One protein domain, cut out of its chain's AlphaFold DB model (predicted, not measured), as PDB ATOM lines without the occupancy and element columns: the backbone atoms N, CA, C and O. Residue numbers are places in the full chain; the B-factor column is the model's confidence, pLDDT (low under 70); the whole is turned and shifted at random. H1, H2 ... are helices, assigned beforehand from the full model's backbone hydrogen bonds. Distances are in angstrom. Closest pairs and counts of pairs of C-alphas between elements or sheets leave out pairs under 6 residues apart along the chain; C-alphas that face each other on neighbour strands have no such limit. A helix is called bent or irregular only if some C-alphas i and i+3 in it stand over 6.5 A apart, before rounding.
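This is residues 2 to 108 of the 121 residues of an uncharacterized protein of Rhizophagus irregularis (strain DAOM 181602 / DAOM 197198 / MUCL 43194) (UniProt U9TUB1). H1 and H2 stand side by side, the longest helix, H4, crosses one end of both, and short H3 packs on H2; from this body a long arm, residues 77 to 108 with H5, sticks out free. The 107 printed residues, all helix by class though under half lie in named helices, are extended: radius of gyration of the C-alphas 20.3 A, spans 57 by 42 by 24 A.

H1, residues 6 to 15, begins at C-alpha 6 (167.940, 128.319, 79.962). H2 is residues 26 to 39, 20.1 A; H3 47 to 51; H4 57 to 75, 27.5 A; H5 98 to 102, ending at C-alpha 102 (145.851, 92.360, 75.220).

H1 and H2 are close but not clearly touching (C-alphas 11 and 29, the closest, 7.7 A), a shallow tilt of 12 degrees, opposite ways. H4 touches H2 (closest C-alphas 39 and 63, 4.9 A), only just about perpendicular at 72 degrees. Residues 62 to 65 of H4 only just touch H1 (3 pairs of C-alphas within 8 A; closest 6 and 65, 6.6 A). H2 touches H3 (closest C-alphas 38 and 47, 5.9 A). H5 touches no helix. Every O i to N i+4 pair is within hydrogen-bond range in H1 to H4; H5 has 0 of 1, and 1 of 2 O i to N i+3 pairs.

The printed part has no cut. The link H4 to H5 is long. Confidence is under 70 at 41 to 43, 78 to 86, 97 to 102 and 104 to 108.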
ATOM      1  N   PRO A   2     162.964 133.310  85.319       84.31
ATOM      2  CA  PRO A   2     162.703 132.061  84.609       84.31
ATOM      3  C   PRO A   2     162.452 130.917  85.601       84.31
ATOM      4  O   PRO A   2     163.123 130.841  86.622       84.31
ATOM      5  N   GLU A   3     161.494 130.037  85.304       90.00
ATOM      6  CA  GLU A   3     161.162 128.880  86.154       90.00
ATOM      7  C   GLU A   3     162.235 127.784  86.112       90.00
ATOM      8  O   GLU A   3     162.419 127.044  87.075       90.00
ATOM      9  N   ALA A   4     162.982 127.710  85.010       93.31
ATOM     10  CA  ALA A   4     164.093 126.789  84.840       93.31
ATOM     11  C   ALA A   4     165.282 127.483  84.149       93.31
ATOM     12  O   ALA A   4     165.076 128.413  83.359       93.31
ATOM     13  N   PRO A   5     166.525 127.025  84.390       95.31
ATOM     14  CA  PRO A   5     167.711 127.554  83.722       95.31
ATOM     15  C   PRO A   5     167.622 127.363  82.206       95.31
ATOM     16  O   PRO A   5     167.240 126.293  81.723       95.31
ATOM     17  N   LYS A   6     168.014 128.377  81.429       95.88
ATOM     18  CA  LYS A   6     167.940 128.319  79.962       95.88
ATOM     19  C   LYS A   6     168.815 127.196  79.389       95.88
ATOM     20  O   LYS A   6     168.353 126.473  78.511       95.88
ATOM     21  N   CYS A   7     170.023 126.995  79.915       95.38
ATOM     22  CA  CYS A   7     170.916 125.909  79.508       95.38
ATOM     23  C   CYS A   7     170.290 124.520  79.714       95.38
ATOM     24  O   CYS A   7     170.446 123.646  78.863       95.38
ATOM     25  N   TYR A   8     169.522 124.332  80.792       95.75
ATOM     26  CA  TYR A   8     168.781 123.097  81.032       95.75
ATOM     27  C   TYR A   8     167.642 122.929  80.021       95.75
ATOM     28  O   TYR A   8     167.514 121.872  79.410       95.75
ATOM     29  N   ILE A   9     166.852 123.980  79.781       96.25
ATOM     30  CA  ILE A   9     165.774 123.964  78.779       96.25
ATOM     31  C   ILE A   9     166.321 123.598  77.393       96.25
ATOM     32  O   ILE A   9     165.724 122.789  76.683       96.25
ATOM     33  N   ASP A  10     167.448 124.186  77.000       96.38
ATOM     34  CA  ASP A  10     168.049 123.948  75.691       96.38
ATOM     35  C   ASP A  10     168.620 122.521  75.577       96.38
ATOM     36  O   ASP A  10     168.401 121.869  74.554       96.38
ATOM     37  N   LEU A  11     169.219 121.973  76.647       96.94
ATOM     38  CA  LEU A  11     169.581 120.550  76.709       96.94
ATOM     39  C   LEU A  11     168.352 119.653  76.511       96.94
ATOM     40  O   LEU A  11     168.377 118.737  75.690       96.94
ATOM     41  N   MET A  12     167.255 119.932  77.220       96.50
ATOM     42  CA  MET A  12     166.042 119.116  77.133       96.50
ATOM     43  C   MET A  12     165.398 119.164  75.741       96.50
ATOM     44  O   MET A  12     164.945 118.132  75.243       96.50
ATOM     45  N   LYS A  13     165.427 120.315  75.055       96.25
ATOM     46  CA  LYS A  13     164.990 120.416  73.651       96.25
ATOM     47  C   LYS A  13     165.803 119.511  72.725       96.25
ATOM     48  O   LYS A  13     165.225 118.900  71.830       96.25
ATOM     49  N   HIS A  14     167.118 119.409  72.930       96.62
ATOM     50  CA  HIS A  14     167.952 118.484  72.160       96.62
ATOM     51  C   HIS A  14     167.625 117.022  72.492       96.62
ATOM     52  O   HIS A  14     167.483 116.204  71.584       96.62
ATOM     53  N   CYS A  15     167.426 116.690  73.772       97.62
ATOM     54  CA  CYS A  15     167.031 115.345  74.205       97.62
ATOM     55  C   CYS A  15     165.700 114.880  73.594       97.62
ATOM     56  O   CYS A  15     165.547 113.702  73.274       97.62
ATOM     57  N   TRP A  16     164.748 115.796  73.402       96.06
ATOM     58  CA  TRP A  16     163.430 115.507  72.830       96.06
ATOM     59  C   TRP A  16     163.320 115.808  71.332       96.06
ATOM     60  O   TRP A  16     162.214 115.980  70.817       96.06
ATOM     61  N   ASN A  17     164.441 115.860  70.607       97.00
ATOM     62  CA  ASN A  17     164.396 116.037  69.161       97.00
ATOM     63  C   ASN A  17     163.611 114.886  68.501       97.00
ATOM     64  O   ASN A  17     163.856 113.706  68.783       97.00
ATOM     65  N   SER A  18     162.662 115.222  67.621       95.38
ATOM     66  CA  SER A  18     161.851 114.230  66.902       95.38
ATOM     67  C   SER A  18     162.709 113.319  66.030       95.38
ATOM     68  O   SER A  18     162.401 112.138  65.916       95.38
ATOM     69  N   ASN A  19     163.801 113.844  65.466       95.19
ATOM     70  CA  ASN A  19     164.794 113.028  64.785       95.19
ATOM     71  C   ASN A  19     165.771 112.432  65.822       95.19
ATOM     72  O   ASN A  19     166.478 113.202  66.482       95.19
ATOM     73  N   PRO A  20     165.846 111.093  65.974       94.38
ATOM     74  CA  PRO A  20     166.742 110.451  66.934       94.38
ATOM     75  C   PRO A  20     168.226 110.738  66.676       94.38
ATOM     76  O   PRO A  20     168.979 110.834  67.641       94.38
ATOM     77  N   ASP A  21     168.635 110.956  65.423       95.44
ATOM     78  CA  ASP A  21     170.034 111.243  65.071       95.44
ATOM     79  C   ASP A  21     170.513 112.606  65.594       95.44
ATOM     80  O   ASP A  21     171.709 112.837  65.753       95.44
ATOM     81  N   ASN A  22     169.573 113.511  65.888       95.75
ATOM     82  CA  ASN A  22     169.856 114.834  66.440       95.75
ATOM     83  C   ASN A  22     169.830 114.859  67.975       95.75
ATOM     84  O   ASN A  22     170.032 115.921  68.570       95.75
ATOM     85  N   ARG A  23     169.519 113.734  68.632       97.62
ATOM     86  CA  ARG A  23     169.535 113.659  70.094       97.62
ATOM     87  C   ARG A  23     170.980 113.533  70.582       97.62
ATOM     88  O   ARG A  23     171.774 112.824  69.963       97.62
ATOM     89  N   PRO A  24     171.332 114.178  71.703       97.81
ATOM     90  CA  PRO A  24     172.665 114.072  72.264       97.81
ATOM     91  C   PRO A  24     172.933 112.645  72.744       97.81
ATOM     92  O   PRO A  24     172.042 111.931  73.213       97.81
ATOM     93  N   LYS A  25     174.196 112.238  72.671       98.12
ATOM     94  CA  LYS A  25     174.663 110.980  73.252       98.12
ATOM     95  C   LYS A  25     174.586 111.056  74.770       98.12
ATOM     96  O   LYS A  25     174.760 112.114  75.371       98.12
ATOM     97  N   ALA A  26     174.445 109.897  75.411       97.69
ATOM     98  CA  ALA A  26     174.447 109.800  76.871       97.69
ATOM     99  C   ALA A  26     175.690 110.451  77.512       97.69
ATOM    100  O   ALA A  26     175.585 111.075  78.562       97.69
ATOM    101  N   THR A  27     176.849 110.364  76.852       97.88
ATOM    102  CA  THR A  27     178.089 111.016  77.293       97.88
ATOM    103  C   THR A  27     177.992 112.542  77.277       97.88
ATOM    104  O   THR A  27     178.455 113.187  78.205       97.88
ATOM    105  N   GLU A  28     177.355 113.135  76.267       97.44
ATOM    106  CA  GLU A  28     177.199 114.595  76.156       97.44
ATOM    107  C   GLU A  28     176.205 115.129  77.196       97.44
ATOM    108  O   GLU A  28     176.419 116.183  77.799       97.44
ATOM    109  N   ILE A  29     175.139 114.362  77.454       97.88
ATOM    110  CA  ILE A  29     174.180 114.647  78.527       97.88
ATOM    111  C   ILE A  29     174.886 114.590  79.886       97.88
ATOM    112  O   ILE A  29     174.710 115.492  80.702       97.88
ATOM    113  N   PHE A  30     175.697 113.553  80.120       96.44
ATOM    114  CA  PHE A  30     176.454 113.395  81.359       96.44
ATOM    115  C   PHE A  30     177.378 114.589  81.617       96.44
ATOM    116  O   PHE A  30     177.314 115.166  82.701       96.44
ATOM    117  N   GLU A  31     178.170 115.009  80.626       95.06
ATOM    118  CA  GLU A  31     179.053 116.174  80.776       95.06
ATOM    119  C   GLU A  31     178.263 117.460  81.059       95.06
ATOM    120  O   GLU A  31     178.638 118.239  81.934       95.06
ATOM    121  N   SER A  32     177.115 117.653  80.402       95.81
ATOM    122  CA  SER A  32     176.243 118.809  80.660       95.81
ATOM    123  C   SER A  32     175.722 118.818  82.102       95.81
ATOM    124  O   SER A  32     175.825 119.828  82.797       95.81
ATOM    125  N   ILE A  33     175.212 117.682  82.590       94.25
ATOM    126  CA  ILE A  33     174.704 117.547  83.965       94.25
ATOM    127  C   ILE A  33     175.830 117.738  84.984       94.25
ATOM    128  O   ILE A  33     175.619 118.396  86.003       94.25
ATOM    129  N   LYS A  34     177.027 117.209  84.706       93.00
ATOM    130  CA  LYS A  34     178.212 117.391  85.549       93.00
ATOM    131  C   LYS A  34     178.578 118.876  85.672       93.00
ATOM    132  O   LYS A  34     178.819 119.355  86.775       93.00
ATOM    133  N   LEU A  35     178.559 119.635  84.574       93.56
ATOM    134  CA  LEU A  35     178.792 121.086  84.612       93.56
ATOM    135  C   LEU A  35     177.722 121.822  85.425       93.56
ATOM    136  O   LEU A  35     178.051 122.709  86.216       93.56
ATOM    137  N   PHE A  36     176.453 121.442  85.260       93.00
ATOM    138  CA  PHE A  36     175.343 122.027  86.008       93.00
ATOM    139  C   PHE A  36     175.491 121.795  87.513       93.00
ATOM    140  O   PHE A  36     175.342 122.742  88.288       93.00
ATOM    141  N   SER A  37     175.841 120.575  87.938       89.44
ATOM    142  CA  SER A  37     176.049 120.272  89.358       89.44
ATOM    143  C   SER A  37     177.226 121.052  89.944       89.44
ATOM    144  O   SER A  37     177.111 121.572  91.052       89.44
ATOM    145  N   GLY A  38     178.310 121.233  89.183       89.00
ATOM    146  CA  GLY A  38     179.431 122.088  89.593       89.00
ATOM    147  C   GLY A  38     179.055 123.563  89.753       89.00
ATOM    148  O   GLY A  38     179.630 124.261  90.584       89.00
ATOM    149  N   CYS A  39     178.079 124.047  88.985       84.44
ATOM    150  CA  CYS A  39     177.593 125.426  89.071       84.44
ATOM    151  C   CYS A  39     176.608 125.648  90.234       84.44
ATOM    152  O   CYS A  39     176.422 126.785  90.656       84.44
ATOM    153  N   TYR A  40     175.992 124.585  90.755       75.94
ATOM    154  CA  TYR A  40     175.053 124.622  91.884       75.94
ATOM    155  C   TYR A  40     175.715 124.245  93.227       75.94
ATOM    156  O   TYR A  40     175.030 123.997  94.213       75.94
ATOM    157  N   ASN A  41     177.046 124.152  93.280       68.50
ATOM    158  CA  ASN A  41     177.746 123.465  94.362       68.50
ATOM    159  C   ASN A  41     177.477 124.070  95.755       68.50
ATOM    160  O   ASN A  41     177.965 125.148  96.086       68.50
ATOM    161  N   GLU A  42     176.718 123.348  96.580       66.25
ATOM    162  CA  GLU A  42     176.367 123.738  97.951       66.25
ATOM    163  C   GLU A  42     177.562 123.611  98.916       66.25
ATOM    164  O   GLU A  42     177.593 124.256  99.960       66.25
ATOM    165  N   TYR A  43     178.568 122.804  98.562       69.81
ATOM    166  CA  TYR A  43     179.586 122.315  99.496       69.81
ATOM    167  C   TYR A  43     180.909 123.101  99.527       69.81
ATOM    168  O   TYR A  43     181.888 122.587 100.058       69.81
ATOM    169  N   ASP A  44     180.959 124.324  98.989       74.69
ATOM    170  CA  ASP A  44     182.177 125.168  98.919       74.69
ATOM    171  C   ASP A  44     183.418 124.416  98.382       74.69
ATOM    172  O   ASP A  44     184.558 124.655  98.779       74.69
ATOM    173  N   ILE A  45     183.194 123.442  97.489       85.25
ATOM    174  CA  ILE A  45     184.262 122.727  96.787       85.25
ATOM    175  C   ILE A  45     184.605 123.532  95.539       85.25
ATOM    176  O   ILE A  45     183.710 123.917  94.776       85.25
ATOM    177  N   ASP A  46     185.902 123.738  95.312       87.75
ATOM    178  CA  ASP A  46     186.384 124.449  94.138       87.75
ATOM    179  C   ASP A  46     185.903 123.778  92.839       87.75
ATOM    180  O   ASP A  46     185.908 122.552  92.678       87.75
ATOM    181  N   PHE A  47     185.456 124.604  91.892       89.25
ATOM    182  CA  PHE A  47     184.893 124.133  90.627       89.25
ATOM    183  C   PHE A  47     185.899 123.295  89.832       89.25
ATOM    184  O   PHE A  47     185.523 122.282  89.238       89.25
ATOM    185  N   LYS A  48     187.172 123.699  89.830       91.81
ATOM    186  CA  LYS A  48     188.235 122.992  89.120       91.81
ATOM    187  C   LYS A  48     188.501 121.637  89.752       91.81
ATOM    188  O   LYS A  48     188.679 120.672  89.013       91.81
ATOM    189  N   ASP A  49     188.459 121.543  91.074       90.25
ATOM    190  CA  ASP A  49     188.659 120.278  91.784       90.25
ATOM    191  C   ASP A  49     187.510 119.291  91.534       90.25
ATOM    192  O   ASP A  49     187.743 118.096  91.347       90.25
ATOM    193  N   TYR A  50     186.266 119.777  91.475       89.81
ATOM    194  CA  TYR A  50     185.098 118.922  91.252       89.81
ATOM    195  C   TYR A  50     184.907 118.525  89.778       89.81
ATOM    196  O   TYR A  50     184.640 117.364  89.457       89.81
ATOM    197  N   ILE A  51     185.034 119.482  88.856       92.88
ATOM    198  CA  ILE A  51     184.774 119.255  87.428       92.88
ATOM    199  C   ILE A  51     186.022 118.782  86.687       92.88
ATOM    200  O   ILE A  51     185.906 117.973  85.759       92.88
ATOM    201  N   GLY A  52     187.203 119.231  87.110       92.31
ATOM    202  CA  GLY A  52     188.481 118.963  86.452       92.31
ATOM    203  C   GLY A  52     188.846 119.968  85.357       92.31
ATOM    204  O   GLY A  52     189.748 119.686  84.571       92.31
ATOM    205  N   ILE A  53     188.154 121.111  85.267       91.94
ATOM    206  CA  ILE A  53     188.403 122.147  84.249       91.94
ATOM    207  C   ILE A  53     188.409 123.547  84.867       91.94
ATOM    208  O   ILE A  53     187.766 123.790  85.887       91.94
ATOM    209  N   GLU A  54     189.106 124.480  84.221       92.81
ATOM    210  CA  GLU A  54     189.095 125.888  84.621       92.81
ATOM    211  C   GLU A  54     187.721 126.527  84.398       92.81
ATOM    212  O   GLU A  54     186.987 126.197  83.461       92.81
ATOM    213  N   LYS A  55     187.361 127.465  85.276       91.88
ATOM    214  CA  LYS A  55     186.080 128.153  85.172       91.88
ATOM    215  C   LYS A  55     186.151 129.260  84.120       91.88
ATOM    216  O   LYS A  55     186.962 130.174  84.217       91.88
ATOM    217  N   GLU A  56     185.264 129.199  83.132       94.50
ATOM    218  CA  GLU A  56     185.189 130.165  82.035       94.50
ATOM    219  C   GLU A  56     183.908 131.004  82.105       94.50
ATOM    220  O   GLU A  56     182.974 130.693  82.850       94.50
ATOM    221  N   GLN A  57     183.823 132.048  81.272       94.44
ATOM    222  CA  GLN A  57     182.672 132.960  81.216       94.44
ATOM    223  C   GLN A  57     181.329 132.229  81.058       94.44
ATOM    224  O   GLN A  57     180.342 132.594  81.695       94.44
ATOM    225  N   GLN A  58     181.294 131.172  80.244       92.75
ATOM    226  CA  GLN A  58     180.101 130.346  80.043       92.75
ATOM    227  C   GLN A  58     179.619 129.657  81.332       92.75
ATOM    228  O   GLN A  58     178.415 129.529  81.543       92.75
ATOM    229  N   HIS A  59     180.532 129.267  82.226       93.25
ATOM    230  CA  HIS A  59     180.183 128.628  83.496       93.25
ATOM    231  C   HIS A  59     179.563 129.635  84.471       93.25
ATOM    232  O   HIS A  59     178.596 129.310  85.154       93.25
ATOM    233  N   TYR A  60     180.061 130.876  84.494       93.06
ATOM    234  CA  TYR A  60     179.444 131.954  85.278       93.06
ATOM    235  C   TYR A  60     178.038 132.299  84.777       93.06
ATOM    236  O   TYR A  60     177.137 132.544  85.579       93.06
ATOM    237  N   GLU A  61     177.827 132.285  83.460       94.75
ATOM    238  CA  GLU A  61     176.499 132.502  82.881       94.75
ATOM    239  C   GLU A  61     175.535 131.355  83.226       94.75
ATOM    240  O   GLU A  61     174.384 131.608  83.577       94.75
ATOM    241  N   MET A  62     175.997 130.098  83.207       94.12
ATOM    242  CA  MET A  62     175.197 128.964  83.687       94.12
ATOM    243  C   MET A  62     174.833 129.116  85.166       94.12
ATOM    244  O   MET A  62     173.657 129.039  85.511       94.12
ATOM    245  N   GLU A  63     175.806 129.393  86.037       92.94
ATOM    246  CA  GLU A  63     175.570 129.614  87.470       92.94
ATOM    247  C   GLU A  63     174.515 130.701  87.720       92.94
ATOM    248  O   GLU A  63     173.615 130.523  88.544       92.94
ATOM    249  N   LYS A  64     174.579 131.806  86.971       93.81
ATOM    250  CA  LYS A  64     173.585 132.878  87.045       93.81
ATOM    251  C   LYS A  64     172.178 132.380  86.700       93.81
ATOM    252  O   LYS A  64     171.244 132.665  87.446       93.81
ATOM    253  N   GLN A  65     172.023 131.604  85.627       95.38
ATOM    254  CA  GLN A  65     170.723 131.039  85.244       95.38
ATOM    255  C   GLN A  65     170.154 130.105  86.321       95.38
ATOM    256  O   GLN A  65     168.954 130.145  86.592       95.38
ATOM    257  N   PHE A  66     171.003 129.290  86.955       93.44
ATOM    258  CA  PHE A  66     170.596 128.425  88.066       93.44
ATOM    259  C   PHE A  66     170.176 129.225  89.300       93.44
ATOM    260  O   PHE A  66     169.131 128.933  89.879       93.44
ATOM    261  N   LYS A  67     170.921 130.274  89.664       92.06
ATOM    262  CA  LYS A  67     170.555 131.182  90.763       92.06
ATOM    263  C   LYS A  67     169.211 131.866  90.516       92.06
ATOM    264  O   LYS A  67     168.369 131.898  91.406       92.06
ATOM    265  N   GLU A  68     168.981 132.376  89.308       93.69
ATOM    266  CA  GLU A  68     167.714 133.023  88.951       93.69
ATOM    267  C   GLU A  68     166.518 132.061  89.021       93.69
ATOM    268  O   GLU A  68     165.456 132.445  89.517       93.69
ATOM    269  N   ALA A  69     166.687 130.821  88.555       92.88
ATOM    270  CA  ALA A  69     165.644 129.799  88.630       92.88
ATOM    271  C   ALA A  69     165.359 129.363  90.075       92.88
ATOM    272  O   ALA A  69     164.203 129.202  90.467       92.88
ATOM    273  N   GLU A  70     166.400 129.231  90.894       90.88
ATOM    274  CA  GLU A  70     166.267 128.859  92.300       90.88
ATOM    275  C   GLU A  70     165.545 129.941  93.115       90.88
ATOM    276  O   GLU A  70     164.652 129.646  93.910       90.88
ATOM    277  N   GLU A  71     165.855 131.214  92.875       92.00
ATOM    278  CA  GLU A  71     165.138 132.322  93.504       92.00
ATOM    279  C   GLU A  71     163.667 132.386  93.047       92.00
ATOM    280  O   GLU A  71     162.777 132.617  93.868       92.00
ATOM    281  N   TYR A  72     163.369 132.092  91.773       92.62
ATOM    282  CA  TYR A  72     161.979 131.944  91.320       92.62
ATOM    283  C   TYR A  72     161.263 130.826  92.084       92.62
ATOM    284  O   TYR A  72     160.158 131.042  92.592       92.62
ATOM    285  N   ARG A  73     161.901 129.654  92.213       89.62
ATOM    286  CA  ARG A  73     161.361 128.492  92.931       89.62
ATOM    287  C   ARG A  73     161.042 128.827  94.389       89.62
ATOM    288  O   ARG A  73     159.953 128.499  94.855       89.62
ATOM    289  N   LYS A  74     161.949 129.508  95.100       88.94
ATOM    290  CA  LYS A  74     161.743 129.935  96.498       88.94
ATOM    291  C   LYS A  74     160.583 130.921  96.644       88.94
ATOM    292  O   LYS A  74     159.796 130.790  97.578       88.94
ATOM    293  N   LEU A  75     160.446 131.878  95.723       89.88
ATOM    294  CA  LEU A  75     159.360 132.866  95.751       89.88
ATOM    295  C   LEU A  75     157.978 132.244  95.503       89.88
ATOM    296  O   LEU A  75     156.991 132.704  96.073       89.88
ATOM    297  N   HIS A  76     157.903 131.195  94.682       85.38
ATOM    298  CA  HIS A  76     156.645 130.527  94.319       85.38
ATOM    299  C   HIS A  76     156.351 129.277  95.170       85.38
ATOM    300  O   HIS A  76     155.333 128.609  94.965       85.38
ATOM    301  N   LEU A  77     157.204 128.985  96.164       71.31
ATOM    302  CA  LEU A  77     157.119 127.810  97.039       71.31
ATOM    303  C   LEU A  77     155.825 127.773  97.876       71.31
ATOM    304  O   LEU A  77     155.346 126.698  98.226       71.31
ATOM    305  N   THR A  78     155.207 128.932  98.124       61.41
ATOM    306  CA  THR A  78     153.939 129.091  98.863       61.41
ATOM    307  C   THR A  78     152.723 128.446  98.179       61.41
ATOM    308  O   THR A  78     151.647 128.387  98.767       61.41
ATOM    309  N   SER A  79     152.879 127.909  96.963       56.97
ATOM    310  CA  SER A  79     151.810 127.224  96.220       56.97
ATOM    311  C   SER A  79     151.688 125.721  96.534       56.97
ATOM    312  O   SER A  79     150.717 125.097  96.109       56.97
ATOM    313  N   PHE A  80     152.641 125.126  97.265       55.34
ATOM    314  CA  PHE A  80     152.710 123.669  97.484       55.34
ATOM    315  C   PHE A  80     152.013 123.149  98.751       55.34
ATOM    316  O   PHE A  80     151.839 121.940  98.887       55.34
ATOM    317  N   ASP A  81     151.509 124.027  99.625       54.28
ATOM    318  CA  ASP A  81     150.710 123.620 100.799       54.28
ATOM    319  C   ASP A  81     149.338 123.029 100.427       54.28
ATOM    320  O   ASP A  81     148.576 122.564 101.276       54.28
ATOM    321  N   ARG A  82     149.014 122.995  99.134       58.84
ATOM    322  CA  ARG A  82     147.871 122.270  98.599       58.84
ATOM    323  C   ARG A  82     148.362 121.091  97.774       58.84
ATOM    324  O   ARG A  82     148.344 121.130  96.547       58.84
ATOM    325  N   LEU A  83     148.711 120.003  98.462       62.09
ATOM    326  CA  LEU A  83     148.592 118.649  97.913       62.09
ATOM    327  C   LEU A  83     147.111 118.403  97.583       62.09
ATOM    328  O   LEU A  83     146.401 117.705  98.302       62.09
ATOM    329  N   VAL A  84     146.611 119.027  96.515       60.94
ATOM    330  CA  VAL A  84     145.341 118.641  95.917       60.94
ATOM    331  C   VAL A  84     145.645 117.342  95.198       60.94
ATOM    332  O   VAL A  84     146.033 117.322  94.032       60.94
ATOM    333  N   THR A  85     145.566 116.240  95.935       68.25
ATOM    334  CA  THR A  85     145.526 114.931  95.309       68.25
ATOM    335  C   THR A  85     144.345 114.942  94.348       68.25
ATOM    336  O   THR A  85     143.221 115.302  94.707       68.25
ATOM    337  N   HIS A  86     144.617 114.628  93.084       69.00
ATOM    338  CA  HIS A  86     143.552 114.489  92.106       69.00
ATOM    339  C   HIS A  86     142.582 113.412  92.631       69.00
ATOM    340  O   HIS A  86     143.065 112.372  93.086       69.00
ATOM    341  N   PRO A  87     141.252 113.614  92.604       76.38
ATOM    342  CA  PRO A  87     140.302 112.690  93.236       76.38
ATOM    343  C   PRO A  87     140.424 111.239  92.737       76.38
ATOM    344  O   PRO A  87     140.048 110.299  93.428       76.38
ATOM    345  N   GLN A  88     140.966 111.062  91.534       78.44
ATOM    346  CA  GLN A  88     141.173 109.789  90.854       78.44
ATOM    347  C   GLN A  88     142.594 109.219  91.037       78.44
ATOM    348  O   GLN A  88     142.916 108.184  90.456       78.44
ATOM    349  N   ALA A  89     143.474 109.878  91.796       78.19
ATOM    350  CA  ALA A  89     144.826 109.388  92.035       78.19
ATOM    351  C   ALA A  89     144.816 108.212  93.026       78.19
ATOM    352  O   ALA A  89     144.289 108.308  94.134       78.19
ATOM    353  N   ILE A  90     145.432 107.097  92.631       78.12
ATOM    354  CA  ILE A  90     145.584 105.898  93.460       78.12
ATOM    355  C   ILE A  90     147.058 105.785  93.850       78.12
ATOM    356  O   ILE A  90     147.905 105.523  93.001       78.12
ATOM    357  N   TYR A  91     147.359 105.966  95.135       76.25
ATOM    358  CA  TYR A  91     148.730 105.924  95.672       76.25
ATOM    359  C   TYR A  91     149.106 104.570  96.288       76.25
ATOM    360  O   TYR A  91     150.235 104.380  96.734       76.25
ATOM    361  N   ALA A  92     148.165 103.627  96.322       83.06
ATOM    362  CA  ALA A  92     148.392 102.272  96.805       83.06
ATOM    363  C   ALA A  92     148.621 101.309  95.633       83.06
ATOM    364  O   ALA A  92     147.933 101.377  94.611       83.06
ATOM    365  N   SER A  93     149.559 100.376  95.802       81.12
ATOM    366  CA  SER A  93     149.782  99.289  94.849       81.12
ATOM    367  C   SER A  93     148.501  98.475  94.649       81.12
ATOM    368  O   SER A  93     147.856  98.070  95.615       81.12
ATOM    369  N   ARG A  94     148.154  98.197  93.389       75.06
ATOM    370  CA  ARG A  94     147.036  97.325  93.000       75.06
ATOM    371  C   ARG A  94     147.534  96.204  92.096       75.06
ATOM    372  O   ARG A  94     148.493  96.395  91.351       75.06
ATOM    373  N   LEU A  95     146.876  95.047  92.154       80.88
ATOM    374  CA  LEU A  95     147.132  93.950  91.219       80.88
ATOM    375  C   LEU A  95     146.899  94.437  89.784       80.88
ATOM    376  O   LEU A  95     145.907  95.116  89.504       80.88
ATOM    377  N   LEU A  96     147.835  94.110  88.892       71.19
ATOM    378  CA  LEU A  96     147.748  94.478  87.484       71.19
ATOM    379  C   LEU A  96     146.508  93.806  86.879       71.19
ATOM    380  O   LEU A  96     146.318  92.597  87.011       71.19
ATOM    381  N   ASN A  97     145.632  94.603  86.273       69.88
ATOM    382  CA  ASN A  97     144.384  94.099  85.723       69.88
ATOM    383  C   ASN A  97     144.680  93.160  84.532       69.88
ATOM    384  O   ASN A  97     145.465  93.552  83.670       69.88
ATOM    385  N   PRO A  98     144.042  91.977  84.416       64.00
ATOM    386  CA  PRO A  98     144.182  91.087  83.255       64.00
ATOM    387  C   PRO A  98     143.909  91.746  81.889       64.00
ATOM    388  O   PRO A  98     144.301  91.185  80.868       64.00
ATOM    389  N   PHE A  99     143.309  92.941  81.830       60.28
ATOM    390  CA  PHE A  99     143.227  93.733  80.595       60.28
ATOM    391  C   PHE A  99     144.593  94.135  80.011       60.28
ATOM    392  O   PHE A  99     144.658  94.470  78.831       60.28
ATOM    393  N   THR A 100     145.695  94.036  80.765       62.31
ATOM    394  CA  THR A 100     147.043  94.226  80.204       62.31
ATOM    395  C   THR A 100     147.501  93.071  79.309       62.31
ATOM    396  O   THR A 100     148.483  93.224  78.589       62.31
ATOM    397  N   ASN A 101     146.800  91.929  79.309       64.44
ATOM    398  CA  ASN A 101     147.145  90.765  78.479       64.44
ATOM    399  C   ASN A 101     146.952  91.011  76.975       64.44
ATOM    400  O   ASN A 101     147.560  90.315  76.167       64.44
ATOM    401  N   ASN A 102     146.118  91.989  76.611       66.00
ATOM    402  CA  ASN A 102     145.851  92.360  75.220       66.00
ATOM    403  C   ASN A 102     146.663  93.580  74.764       66.00
ATOM    404  O   ASN A 102     146.447  94.056  73.654       66.00
ATOM    405  N   ILE A 103     147.566  94.108  75.602       70.31
ATOM    406  CA  ILE A 103     148.455  95.190  75.177       70.31
ATOM    407  C   ILE A 103     149.429  94.586  74.157       70.31
ATOM    408  O   ILE A 103     150.130  93.626  74.500       70.31
ATOM    409  N   PRO A 104     149.474  95.099  72.912       69.25
ATOM    410  CA  PRO A 104     150.453  94.665  71.929       69.25
ATOM    411  C   PRO A 104     151.846  94.753  72.546       69.25
ATOM    412  O   PRO A 104     152.201  95.768  73.152       69.25
ATOM    413  N   LYS A 105     152.643  93.687  72.424       64.94
ATOM    414  CA  LYS A 105     154.068  93.798  72.742       64.94
ATOM    415  C   LYS A 105     154.619  94.898  71.841       64.94
ATOM    416  O   LYS A 105     154.338  94.884  70.649       64.94
ATOM    417  N   TYR A 106     155.316  95.868  72.428       59.66
ATOM    418  CA  TYR A 106     155.964  96.938  71.677       59.66
ATOM    419  C   TYR A 106     156.882  96.307  70.624       59.66
ATOM    420  O   TYR A 106     157.969  95.834  70.951       59.66
ATOM    421  N   ASP A 107     156.434  96.295  69.374       50.34
ATOM    422  CA  ASP A 107     157.324  96.186  68.233       50.34
ATOM    423  C   ASP A 107     157.848  97.598  67.974       50.34
ATOM    424  O   ASP A 107     157.102  98.574  68.055       50.34
ATOM    425  N   ASN A 108     159.152  97.709  67.736       53.12
ATOM    426  CA  ASN A 108     159.912  98.945  67.538       53.12
ATOM    427  C   ASN A 108     159.495  99.659  66.228       53.12
ATOM    428  O   ASN A 108     160.285  99.790  65.297       53.12
TER     429      ASN A 108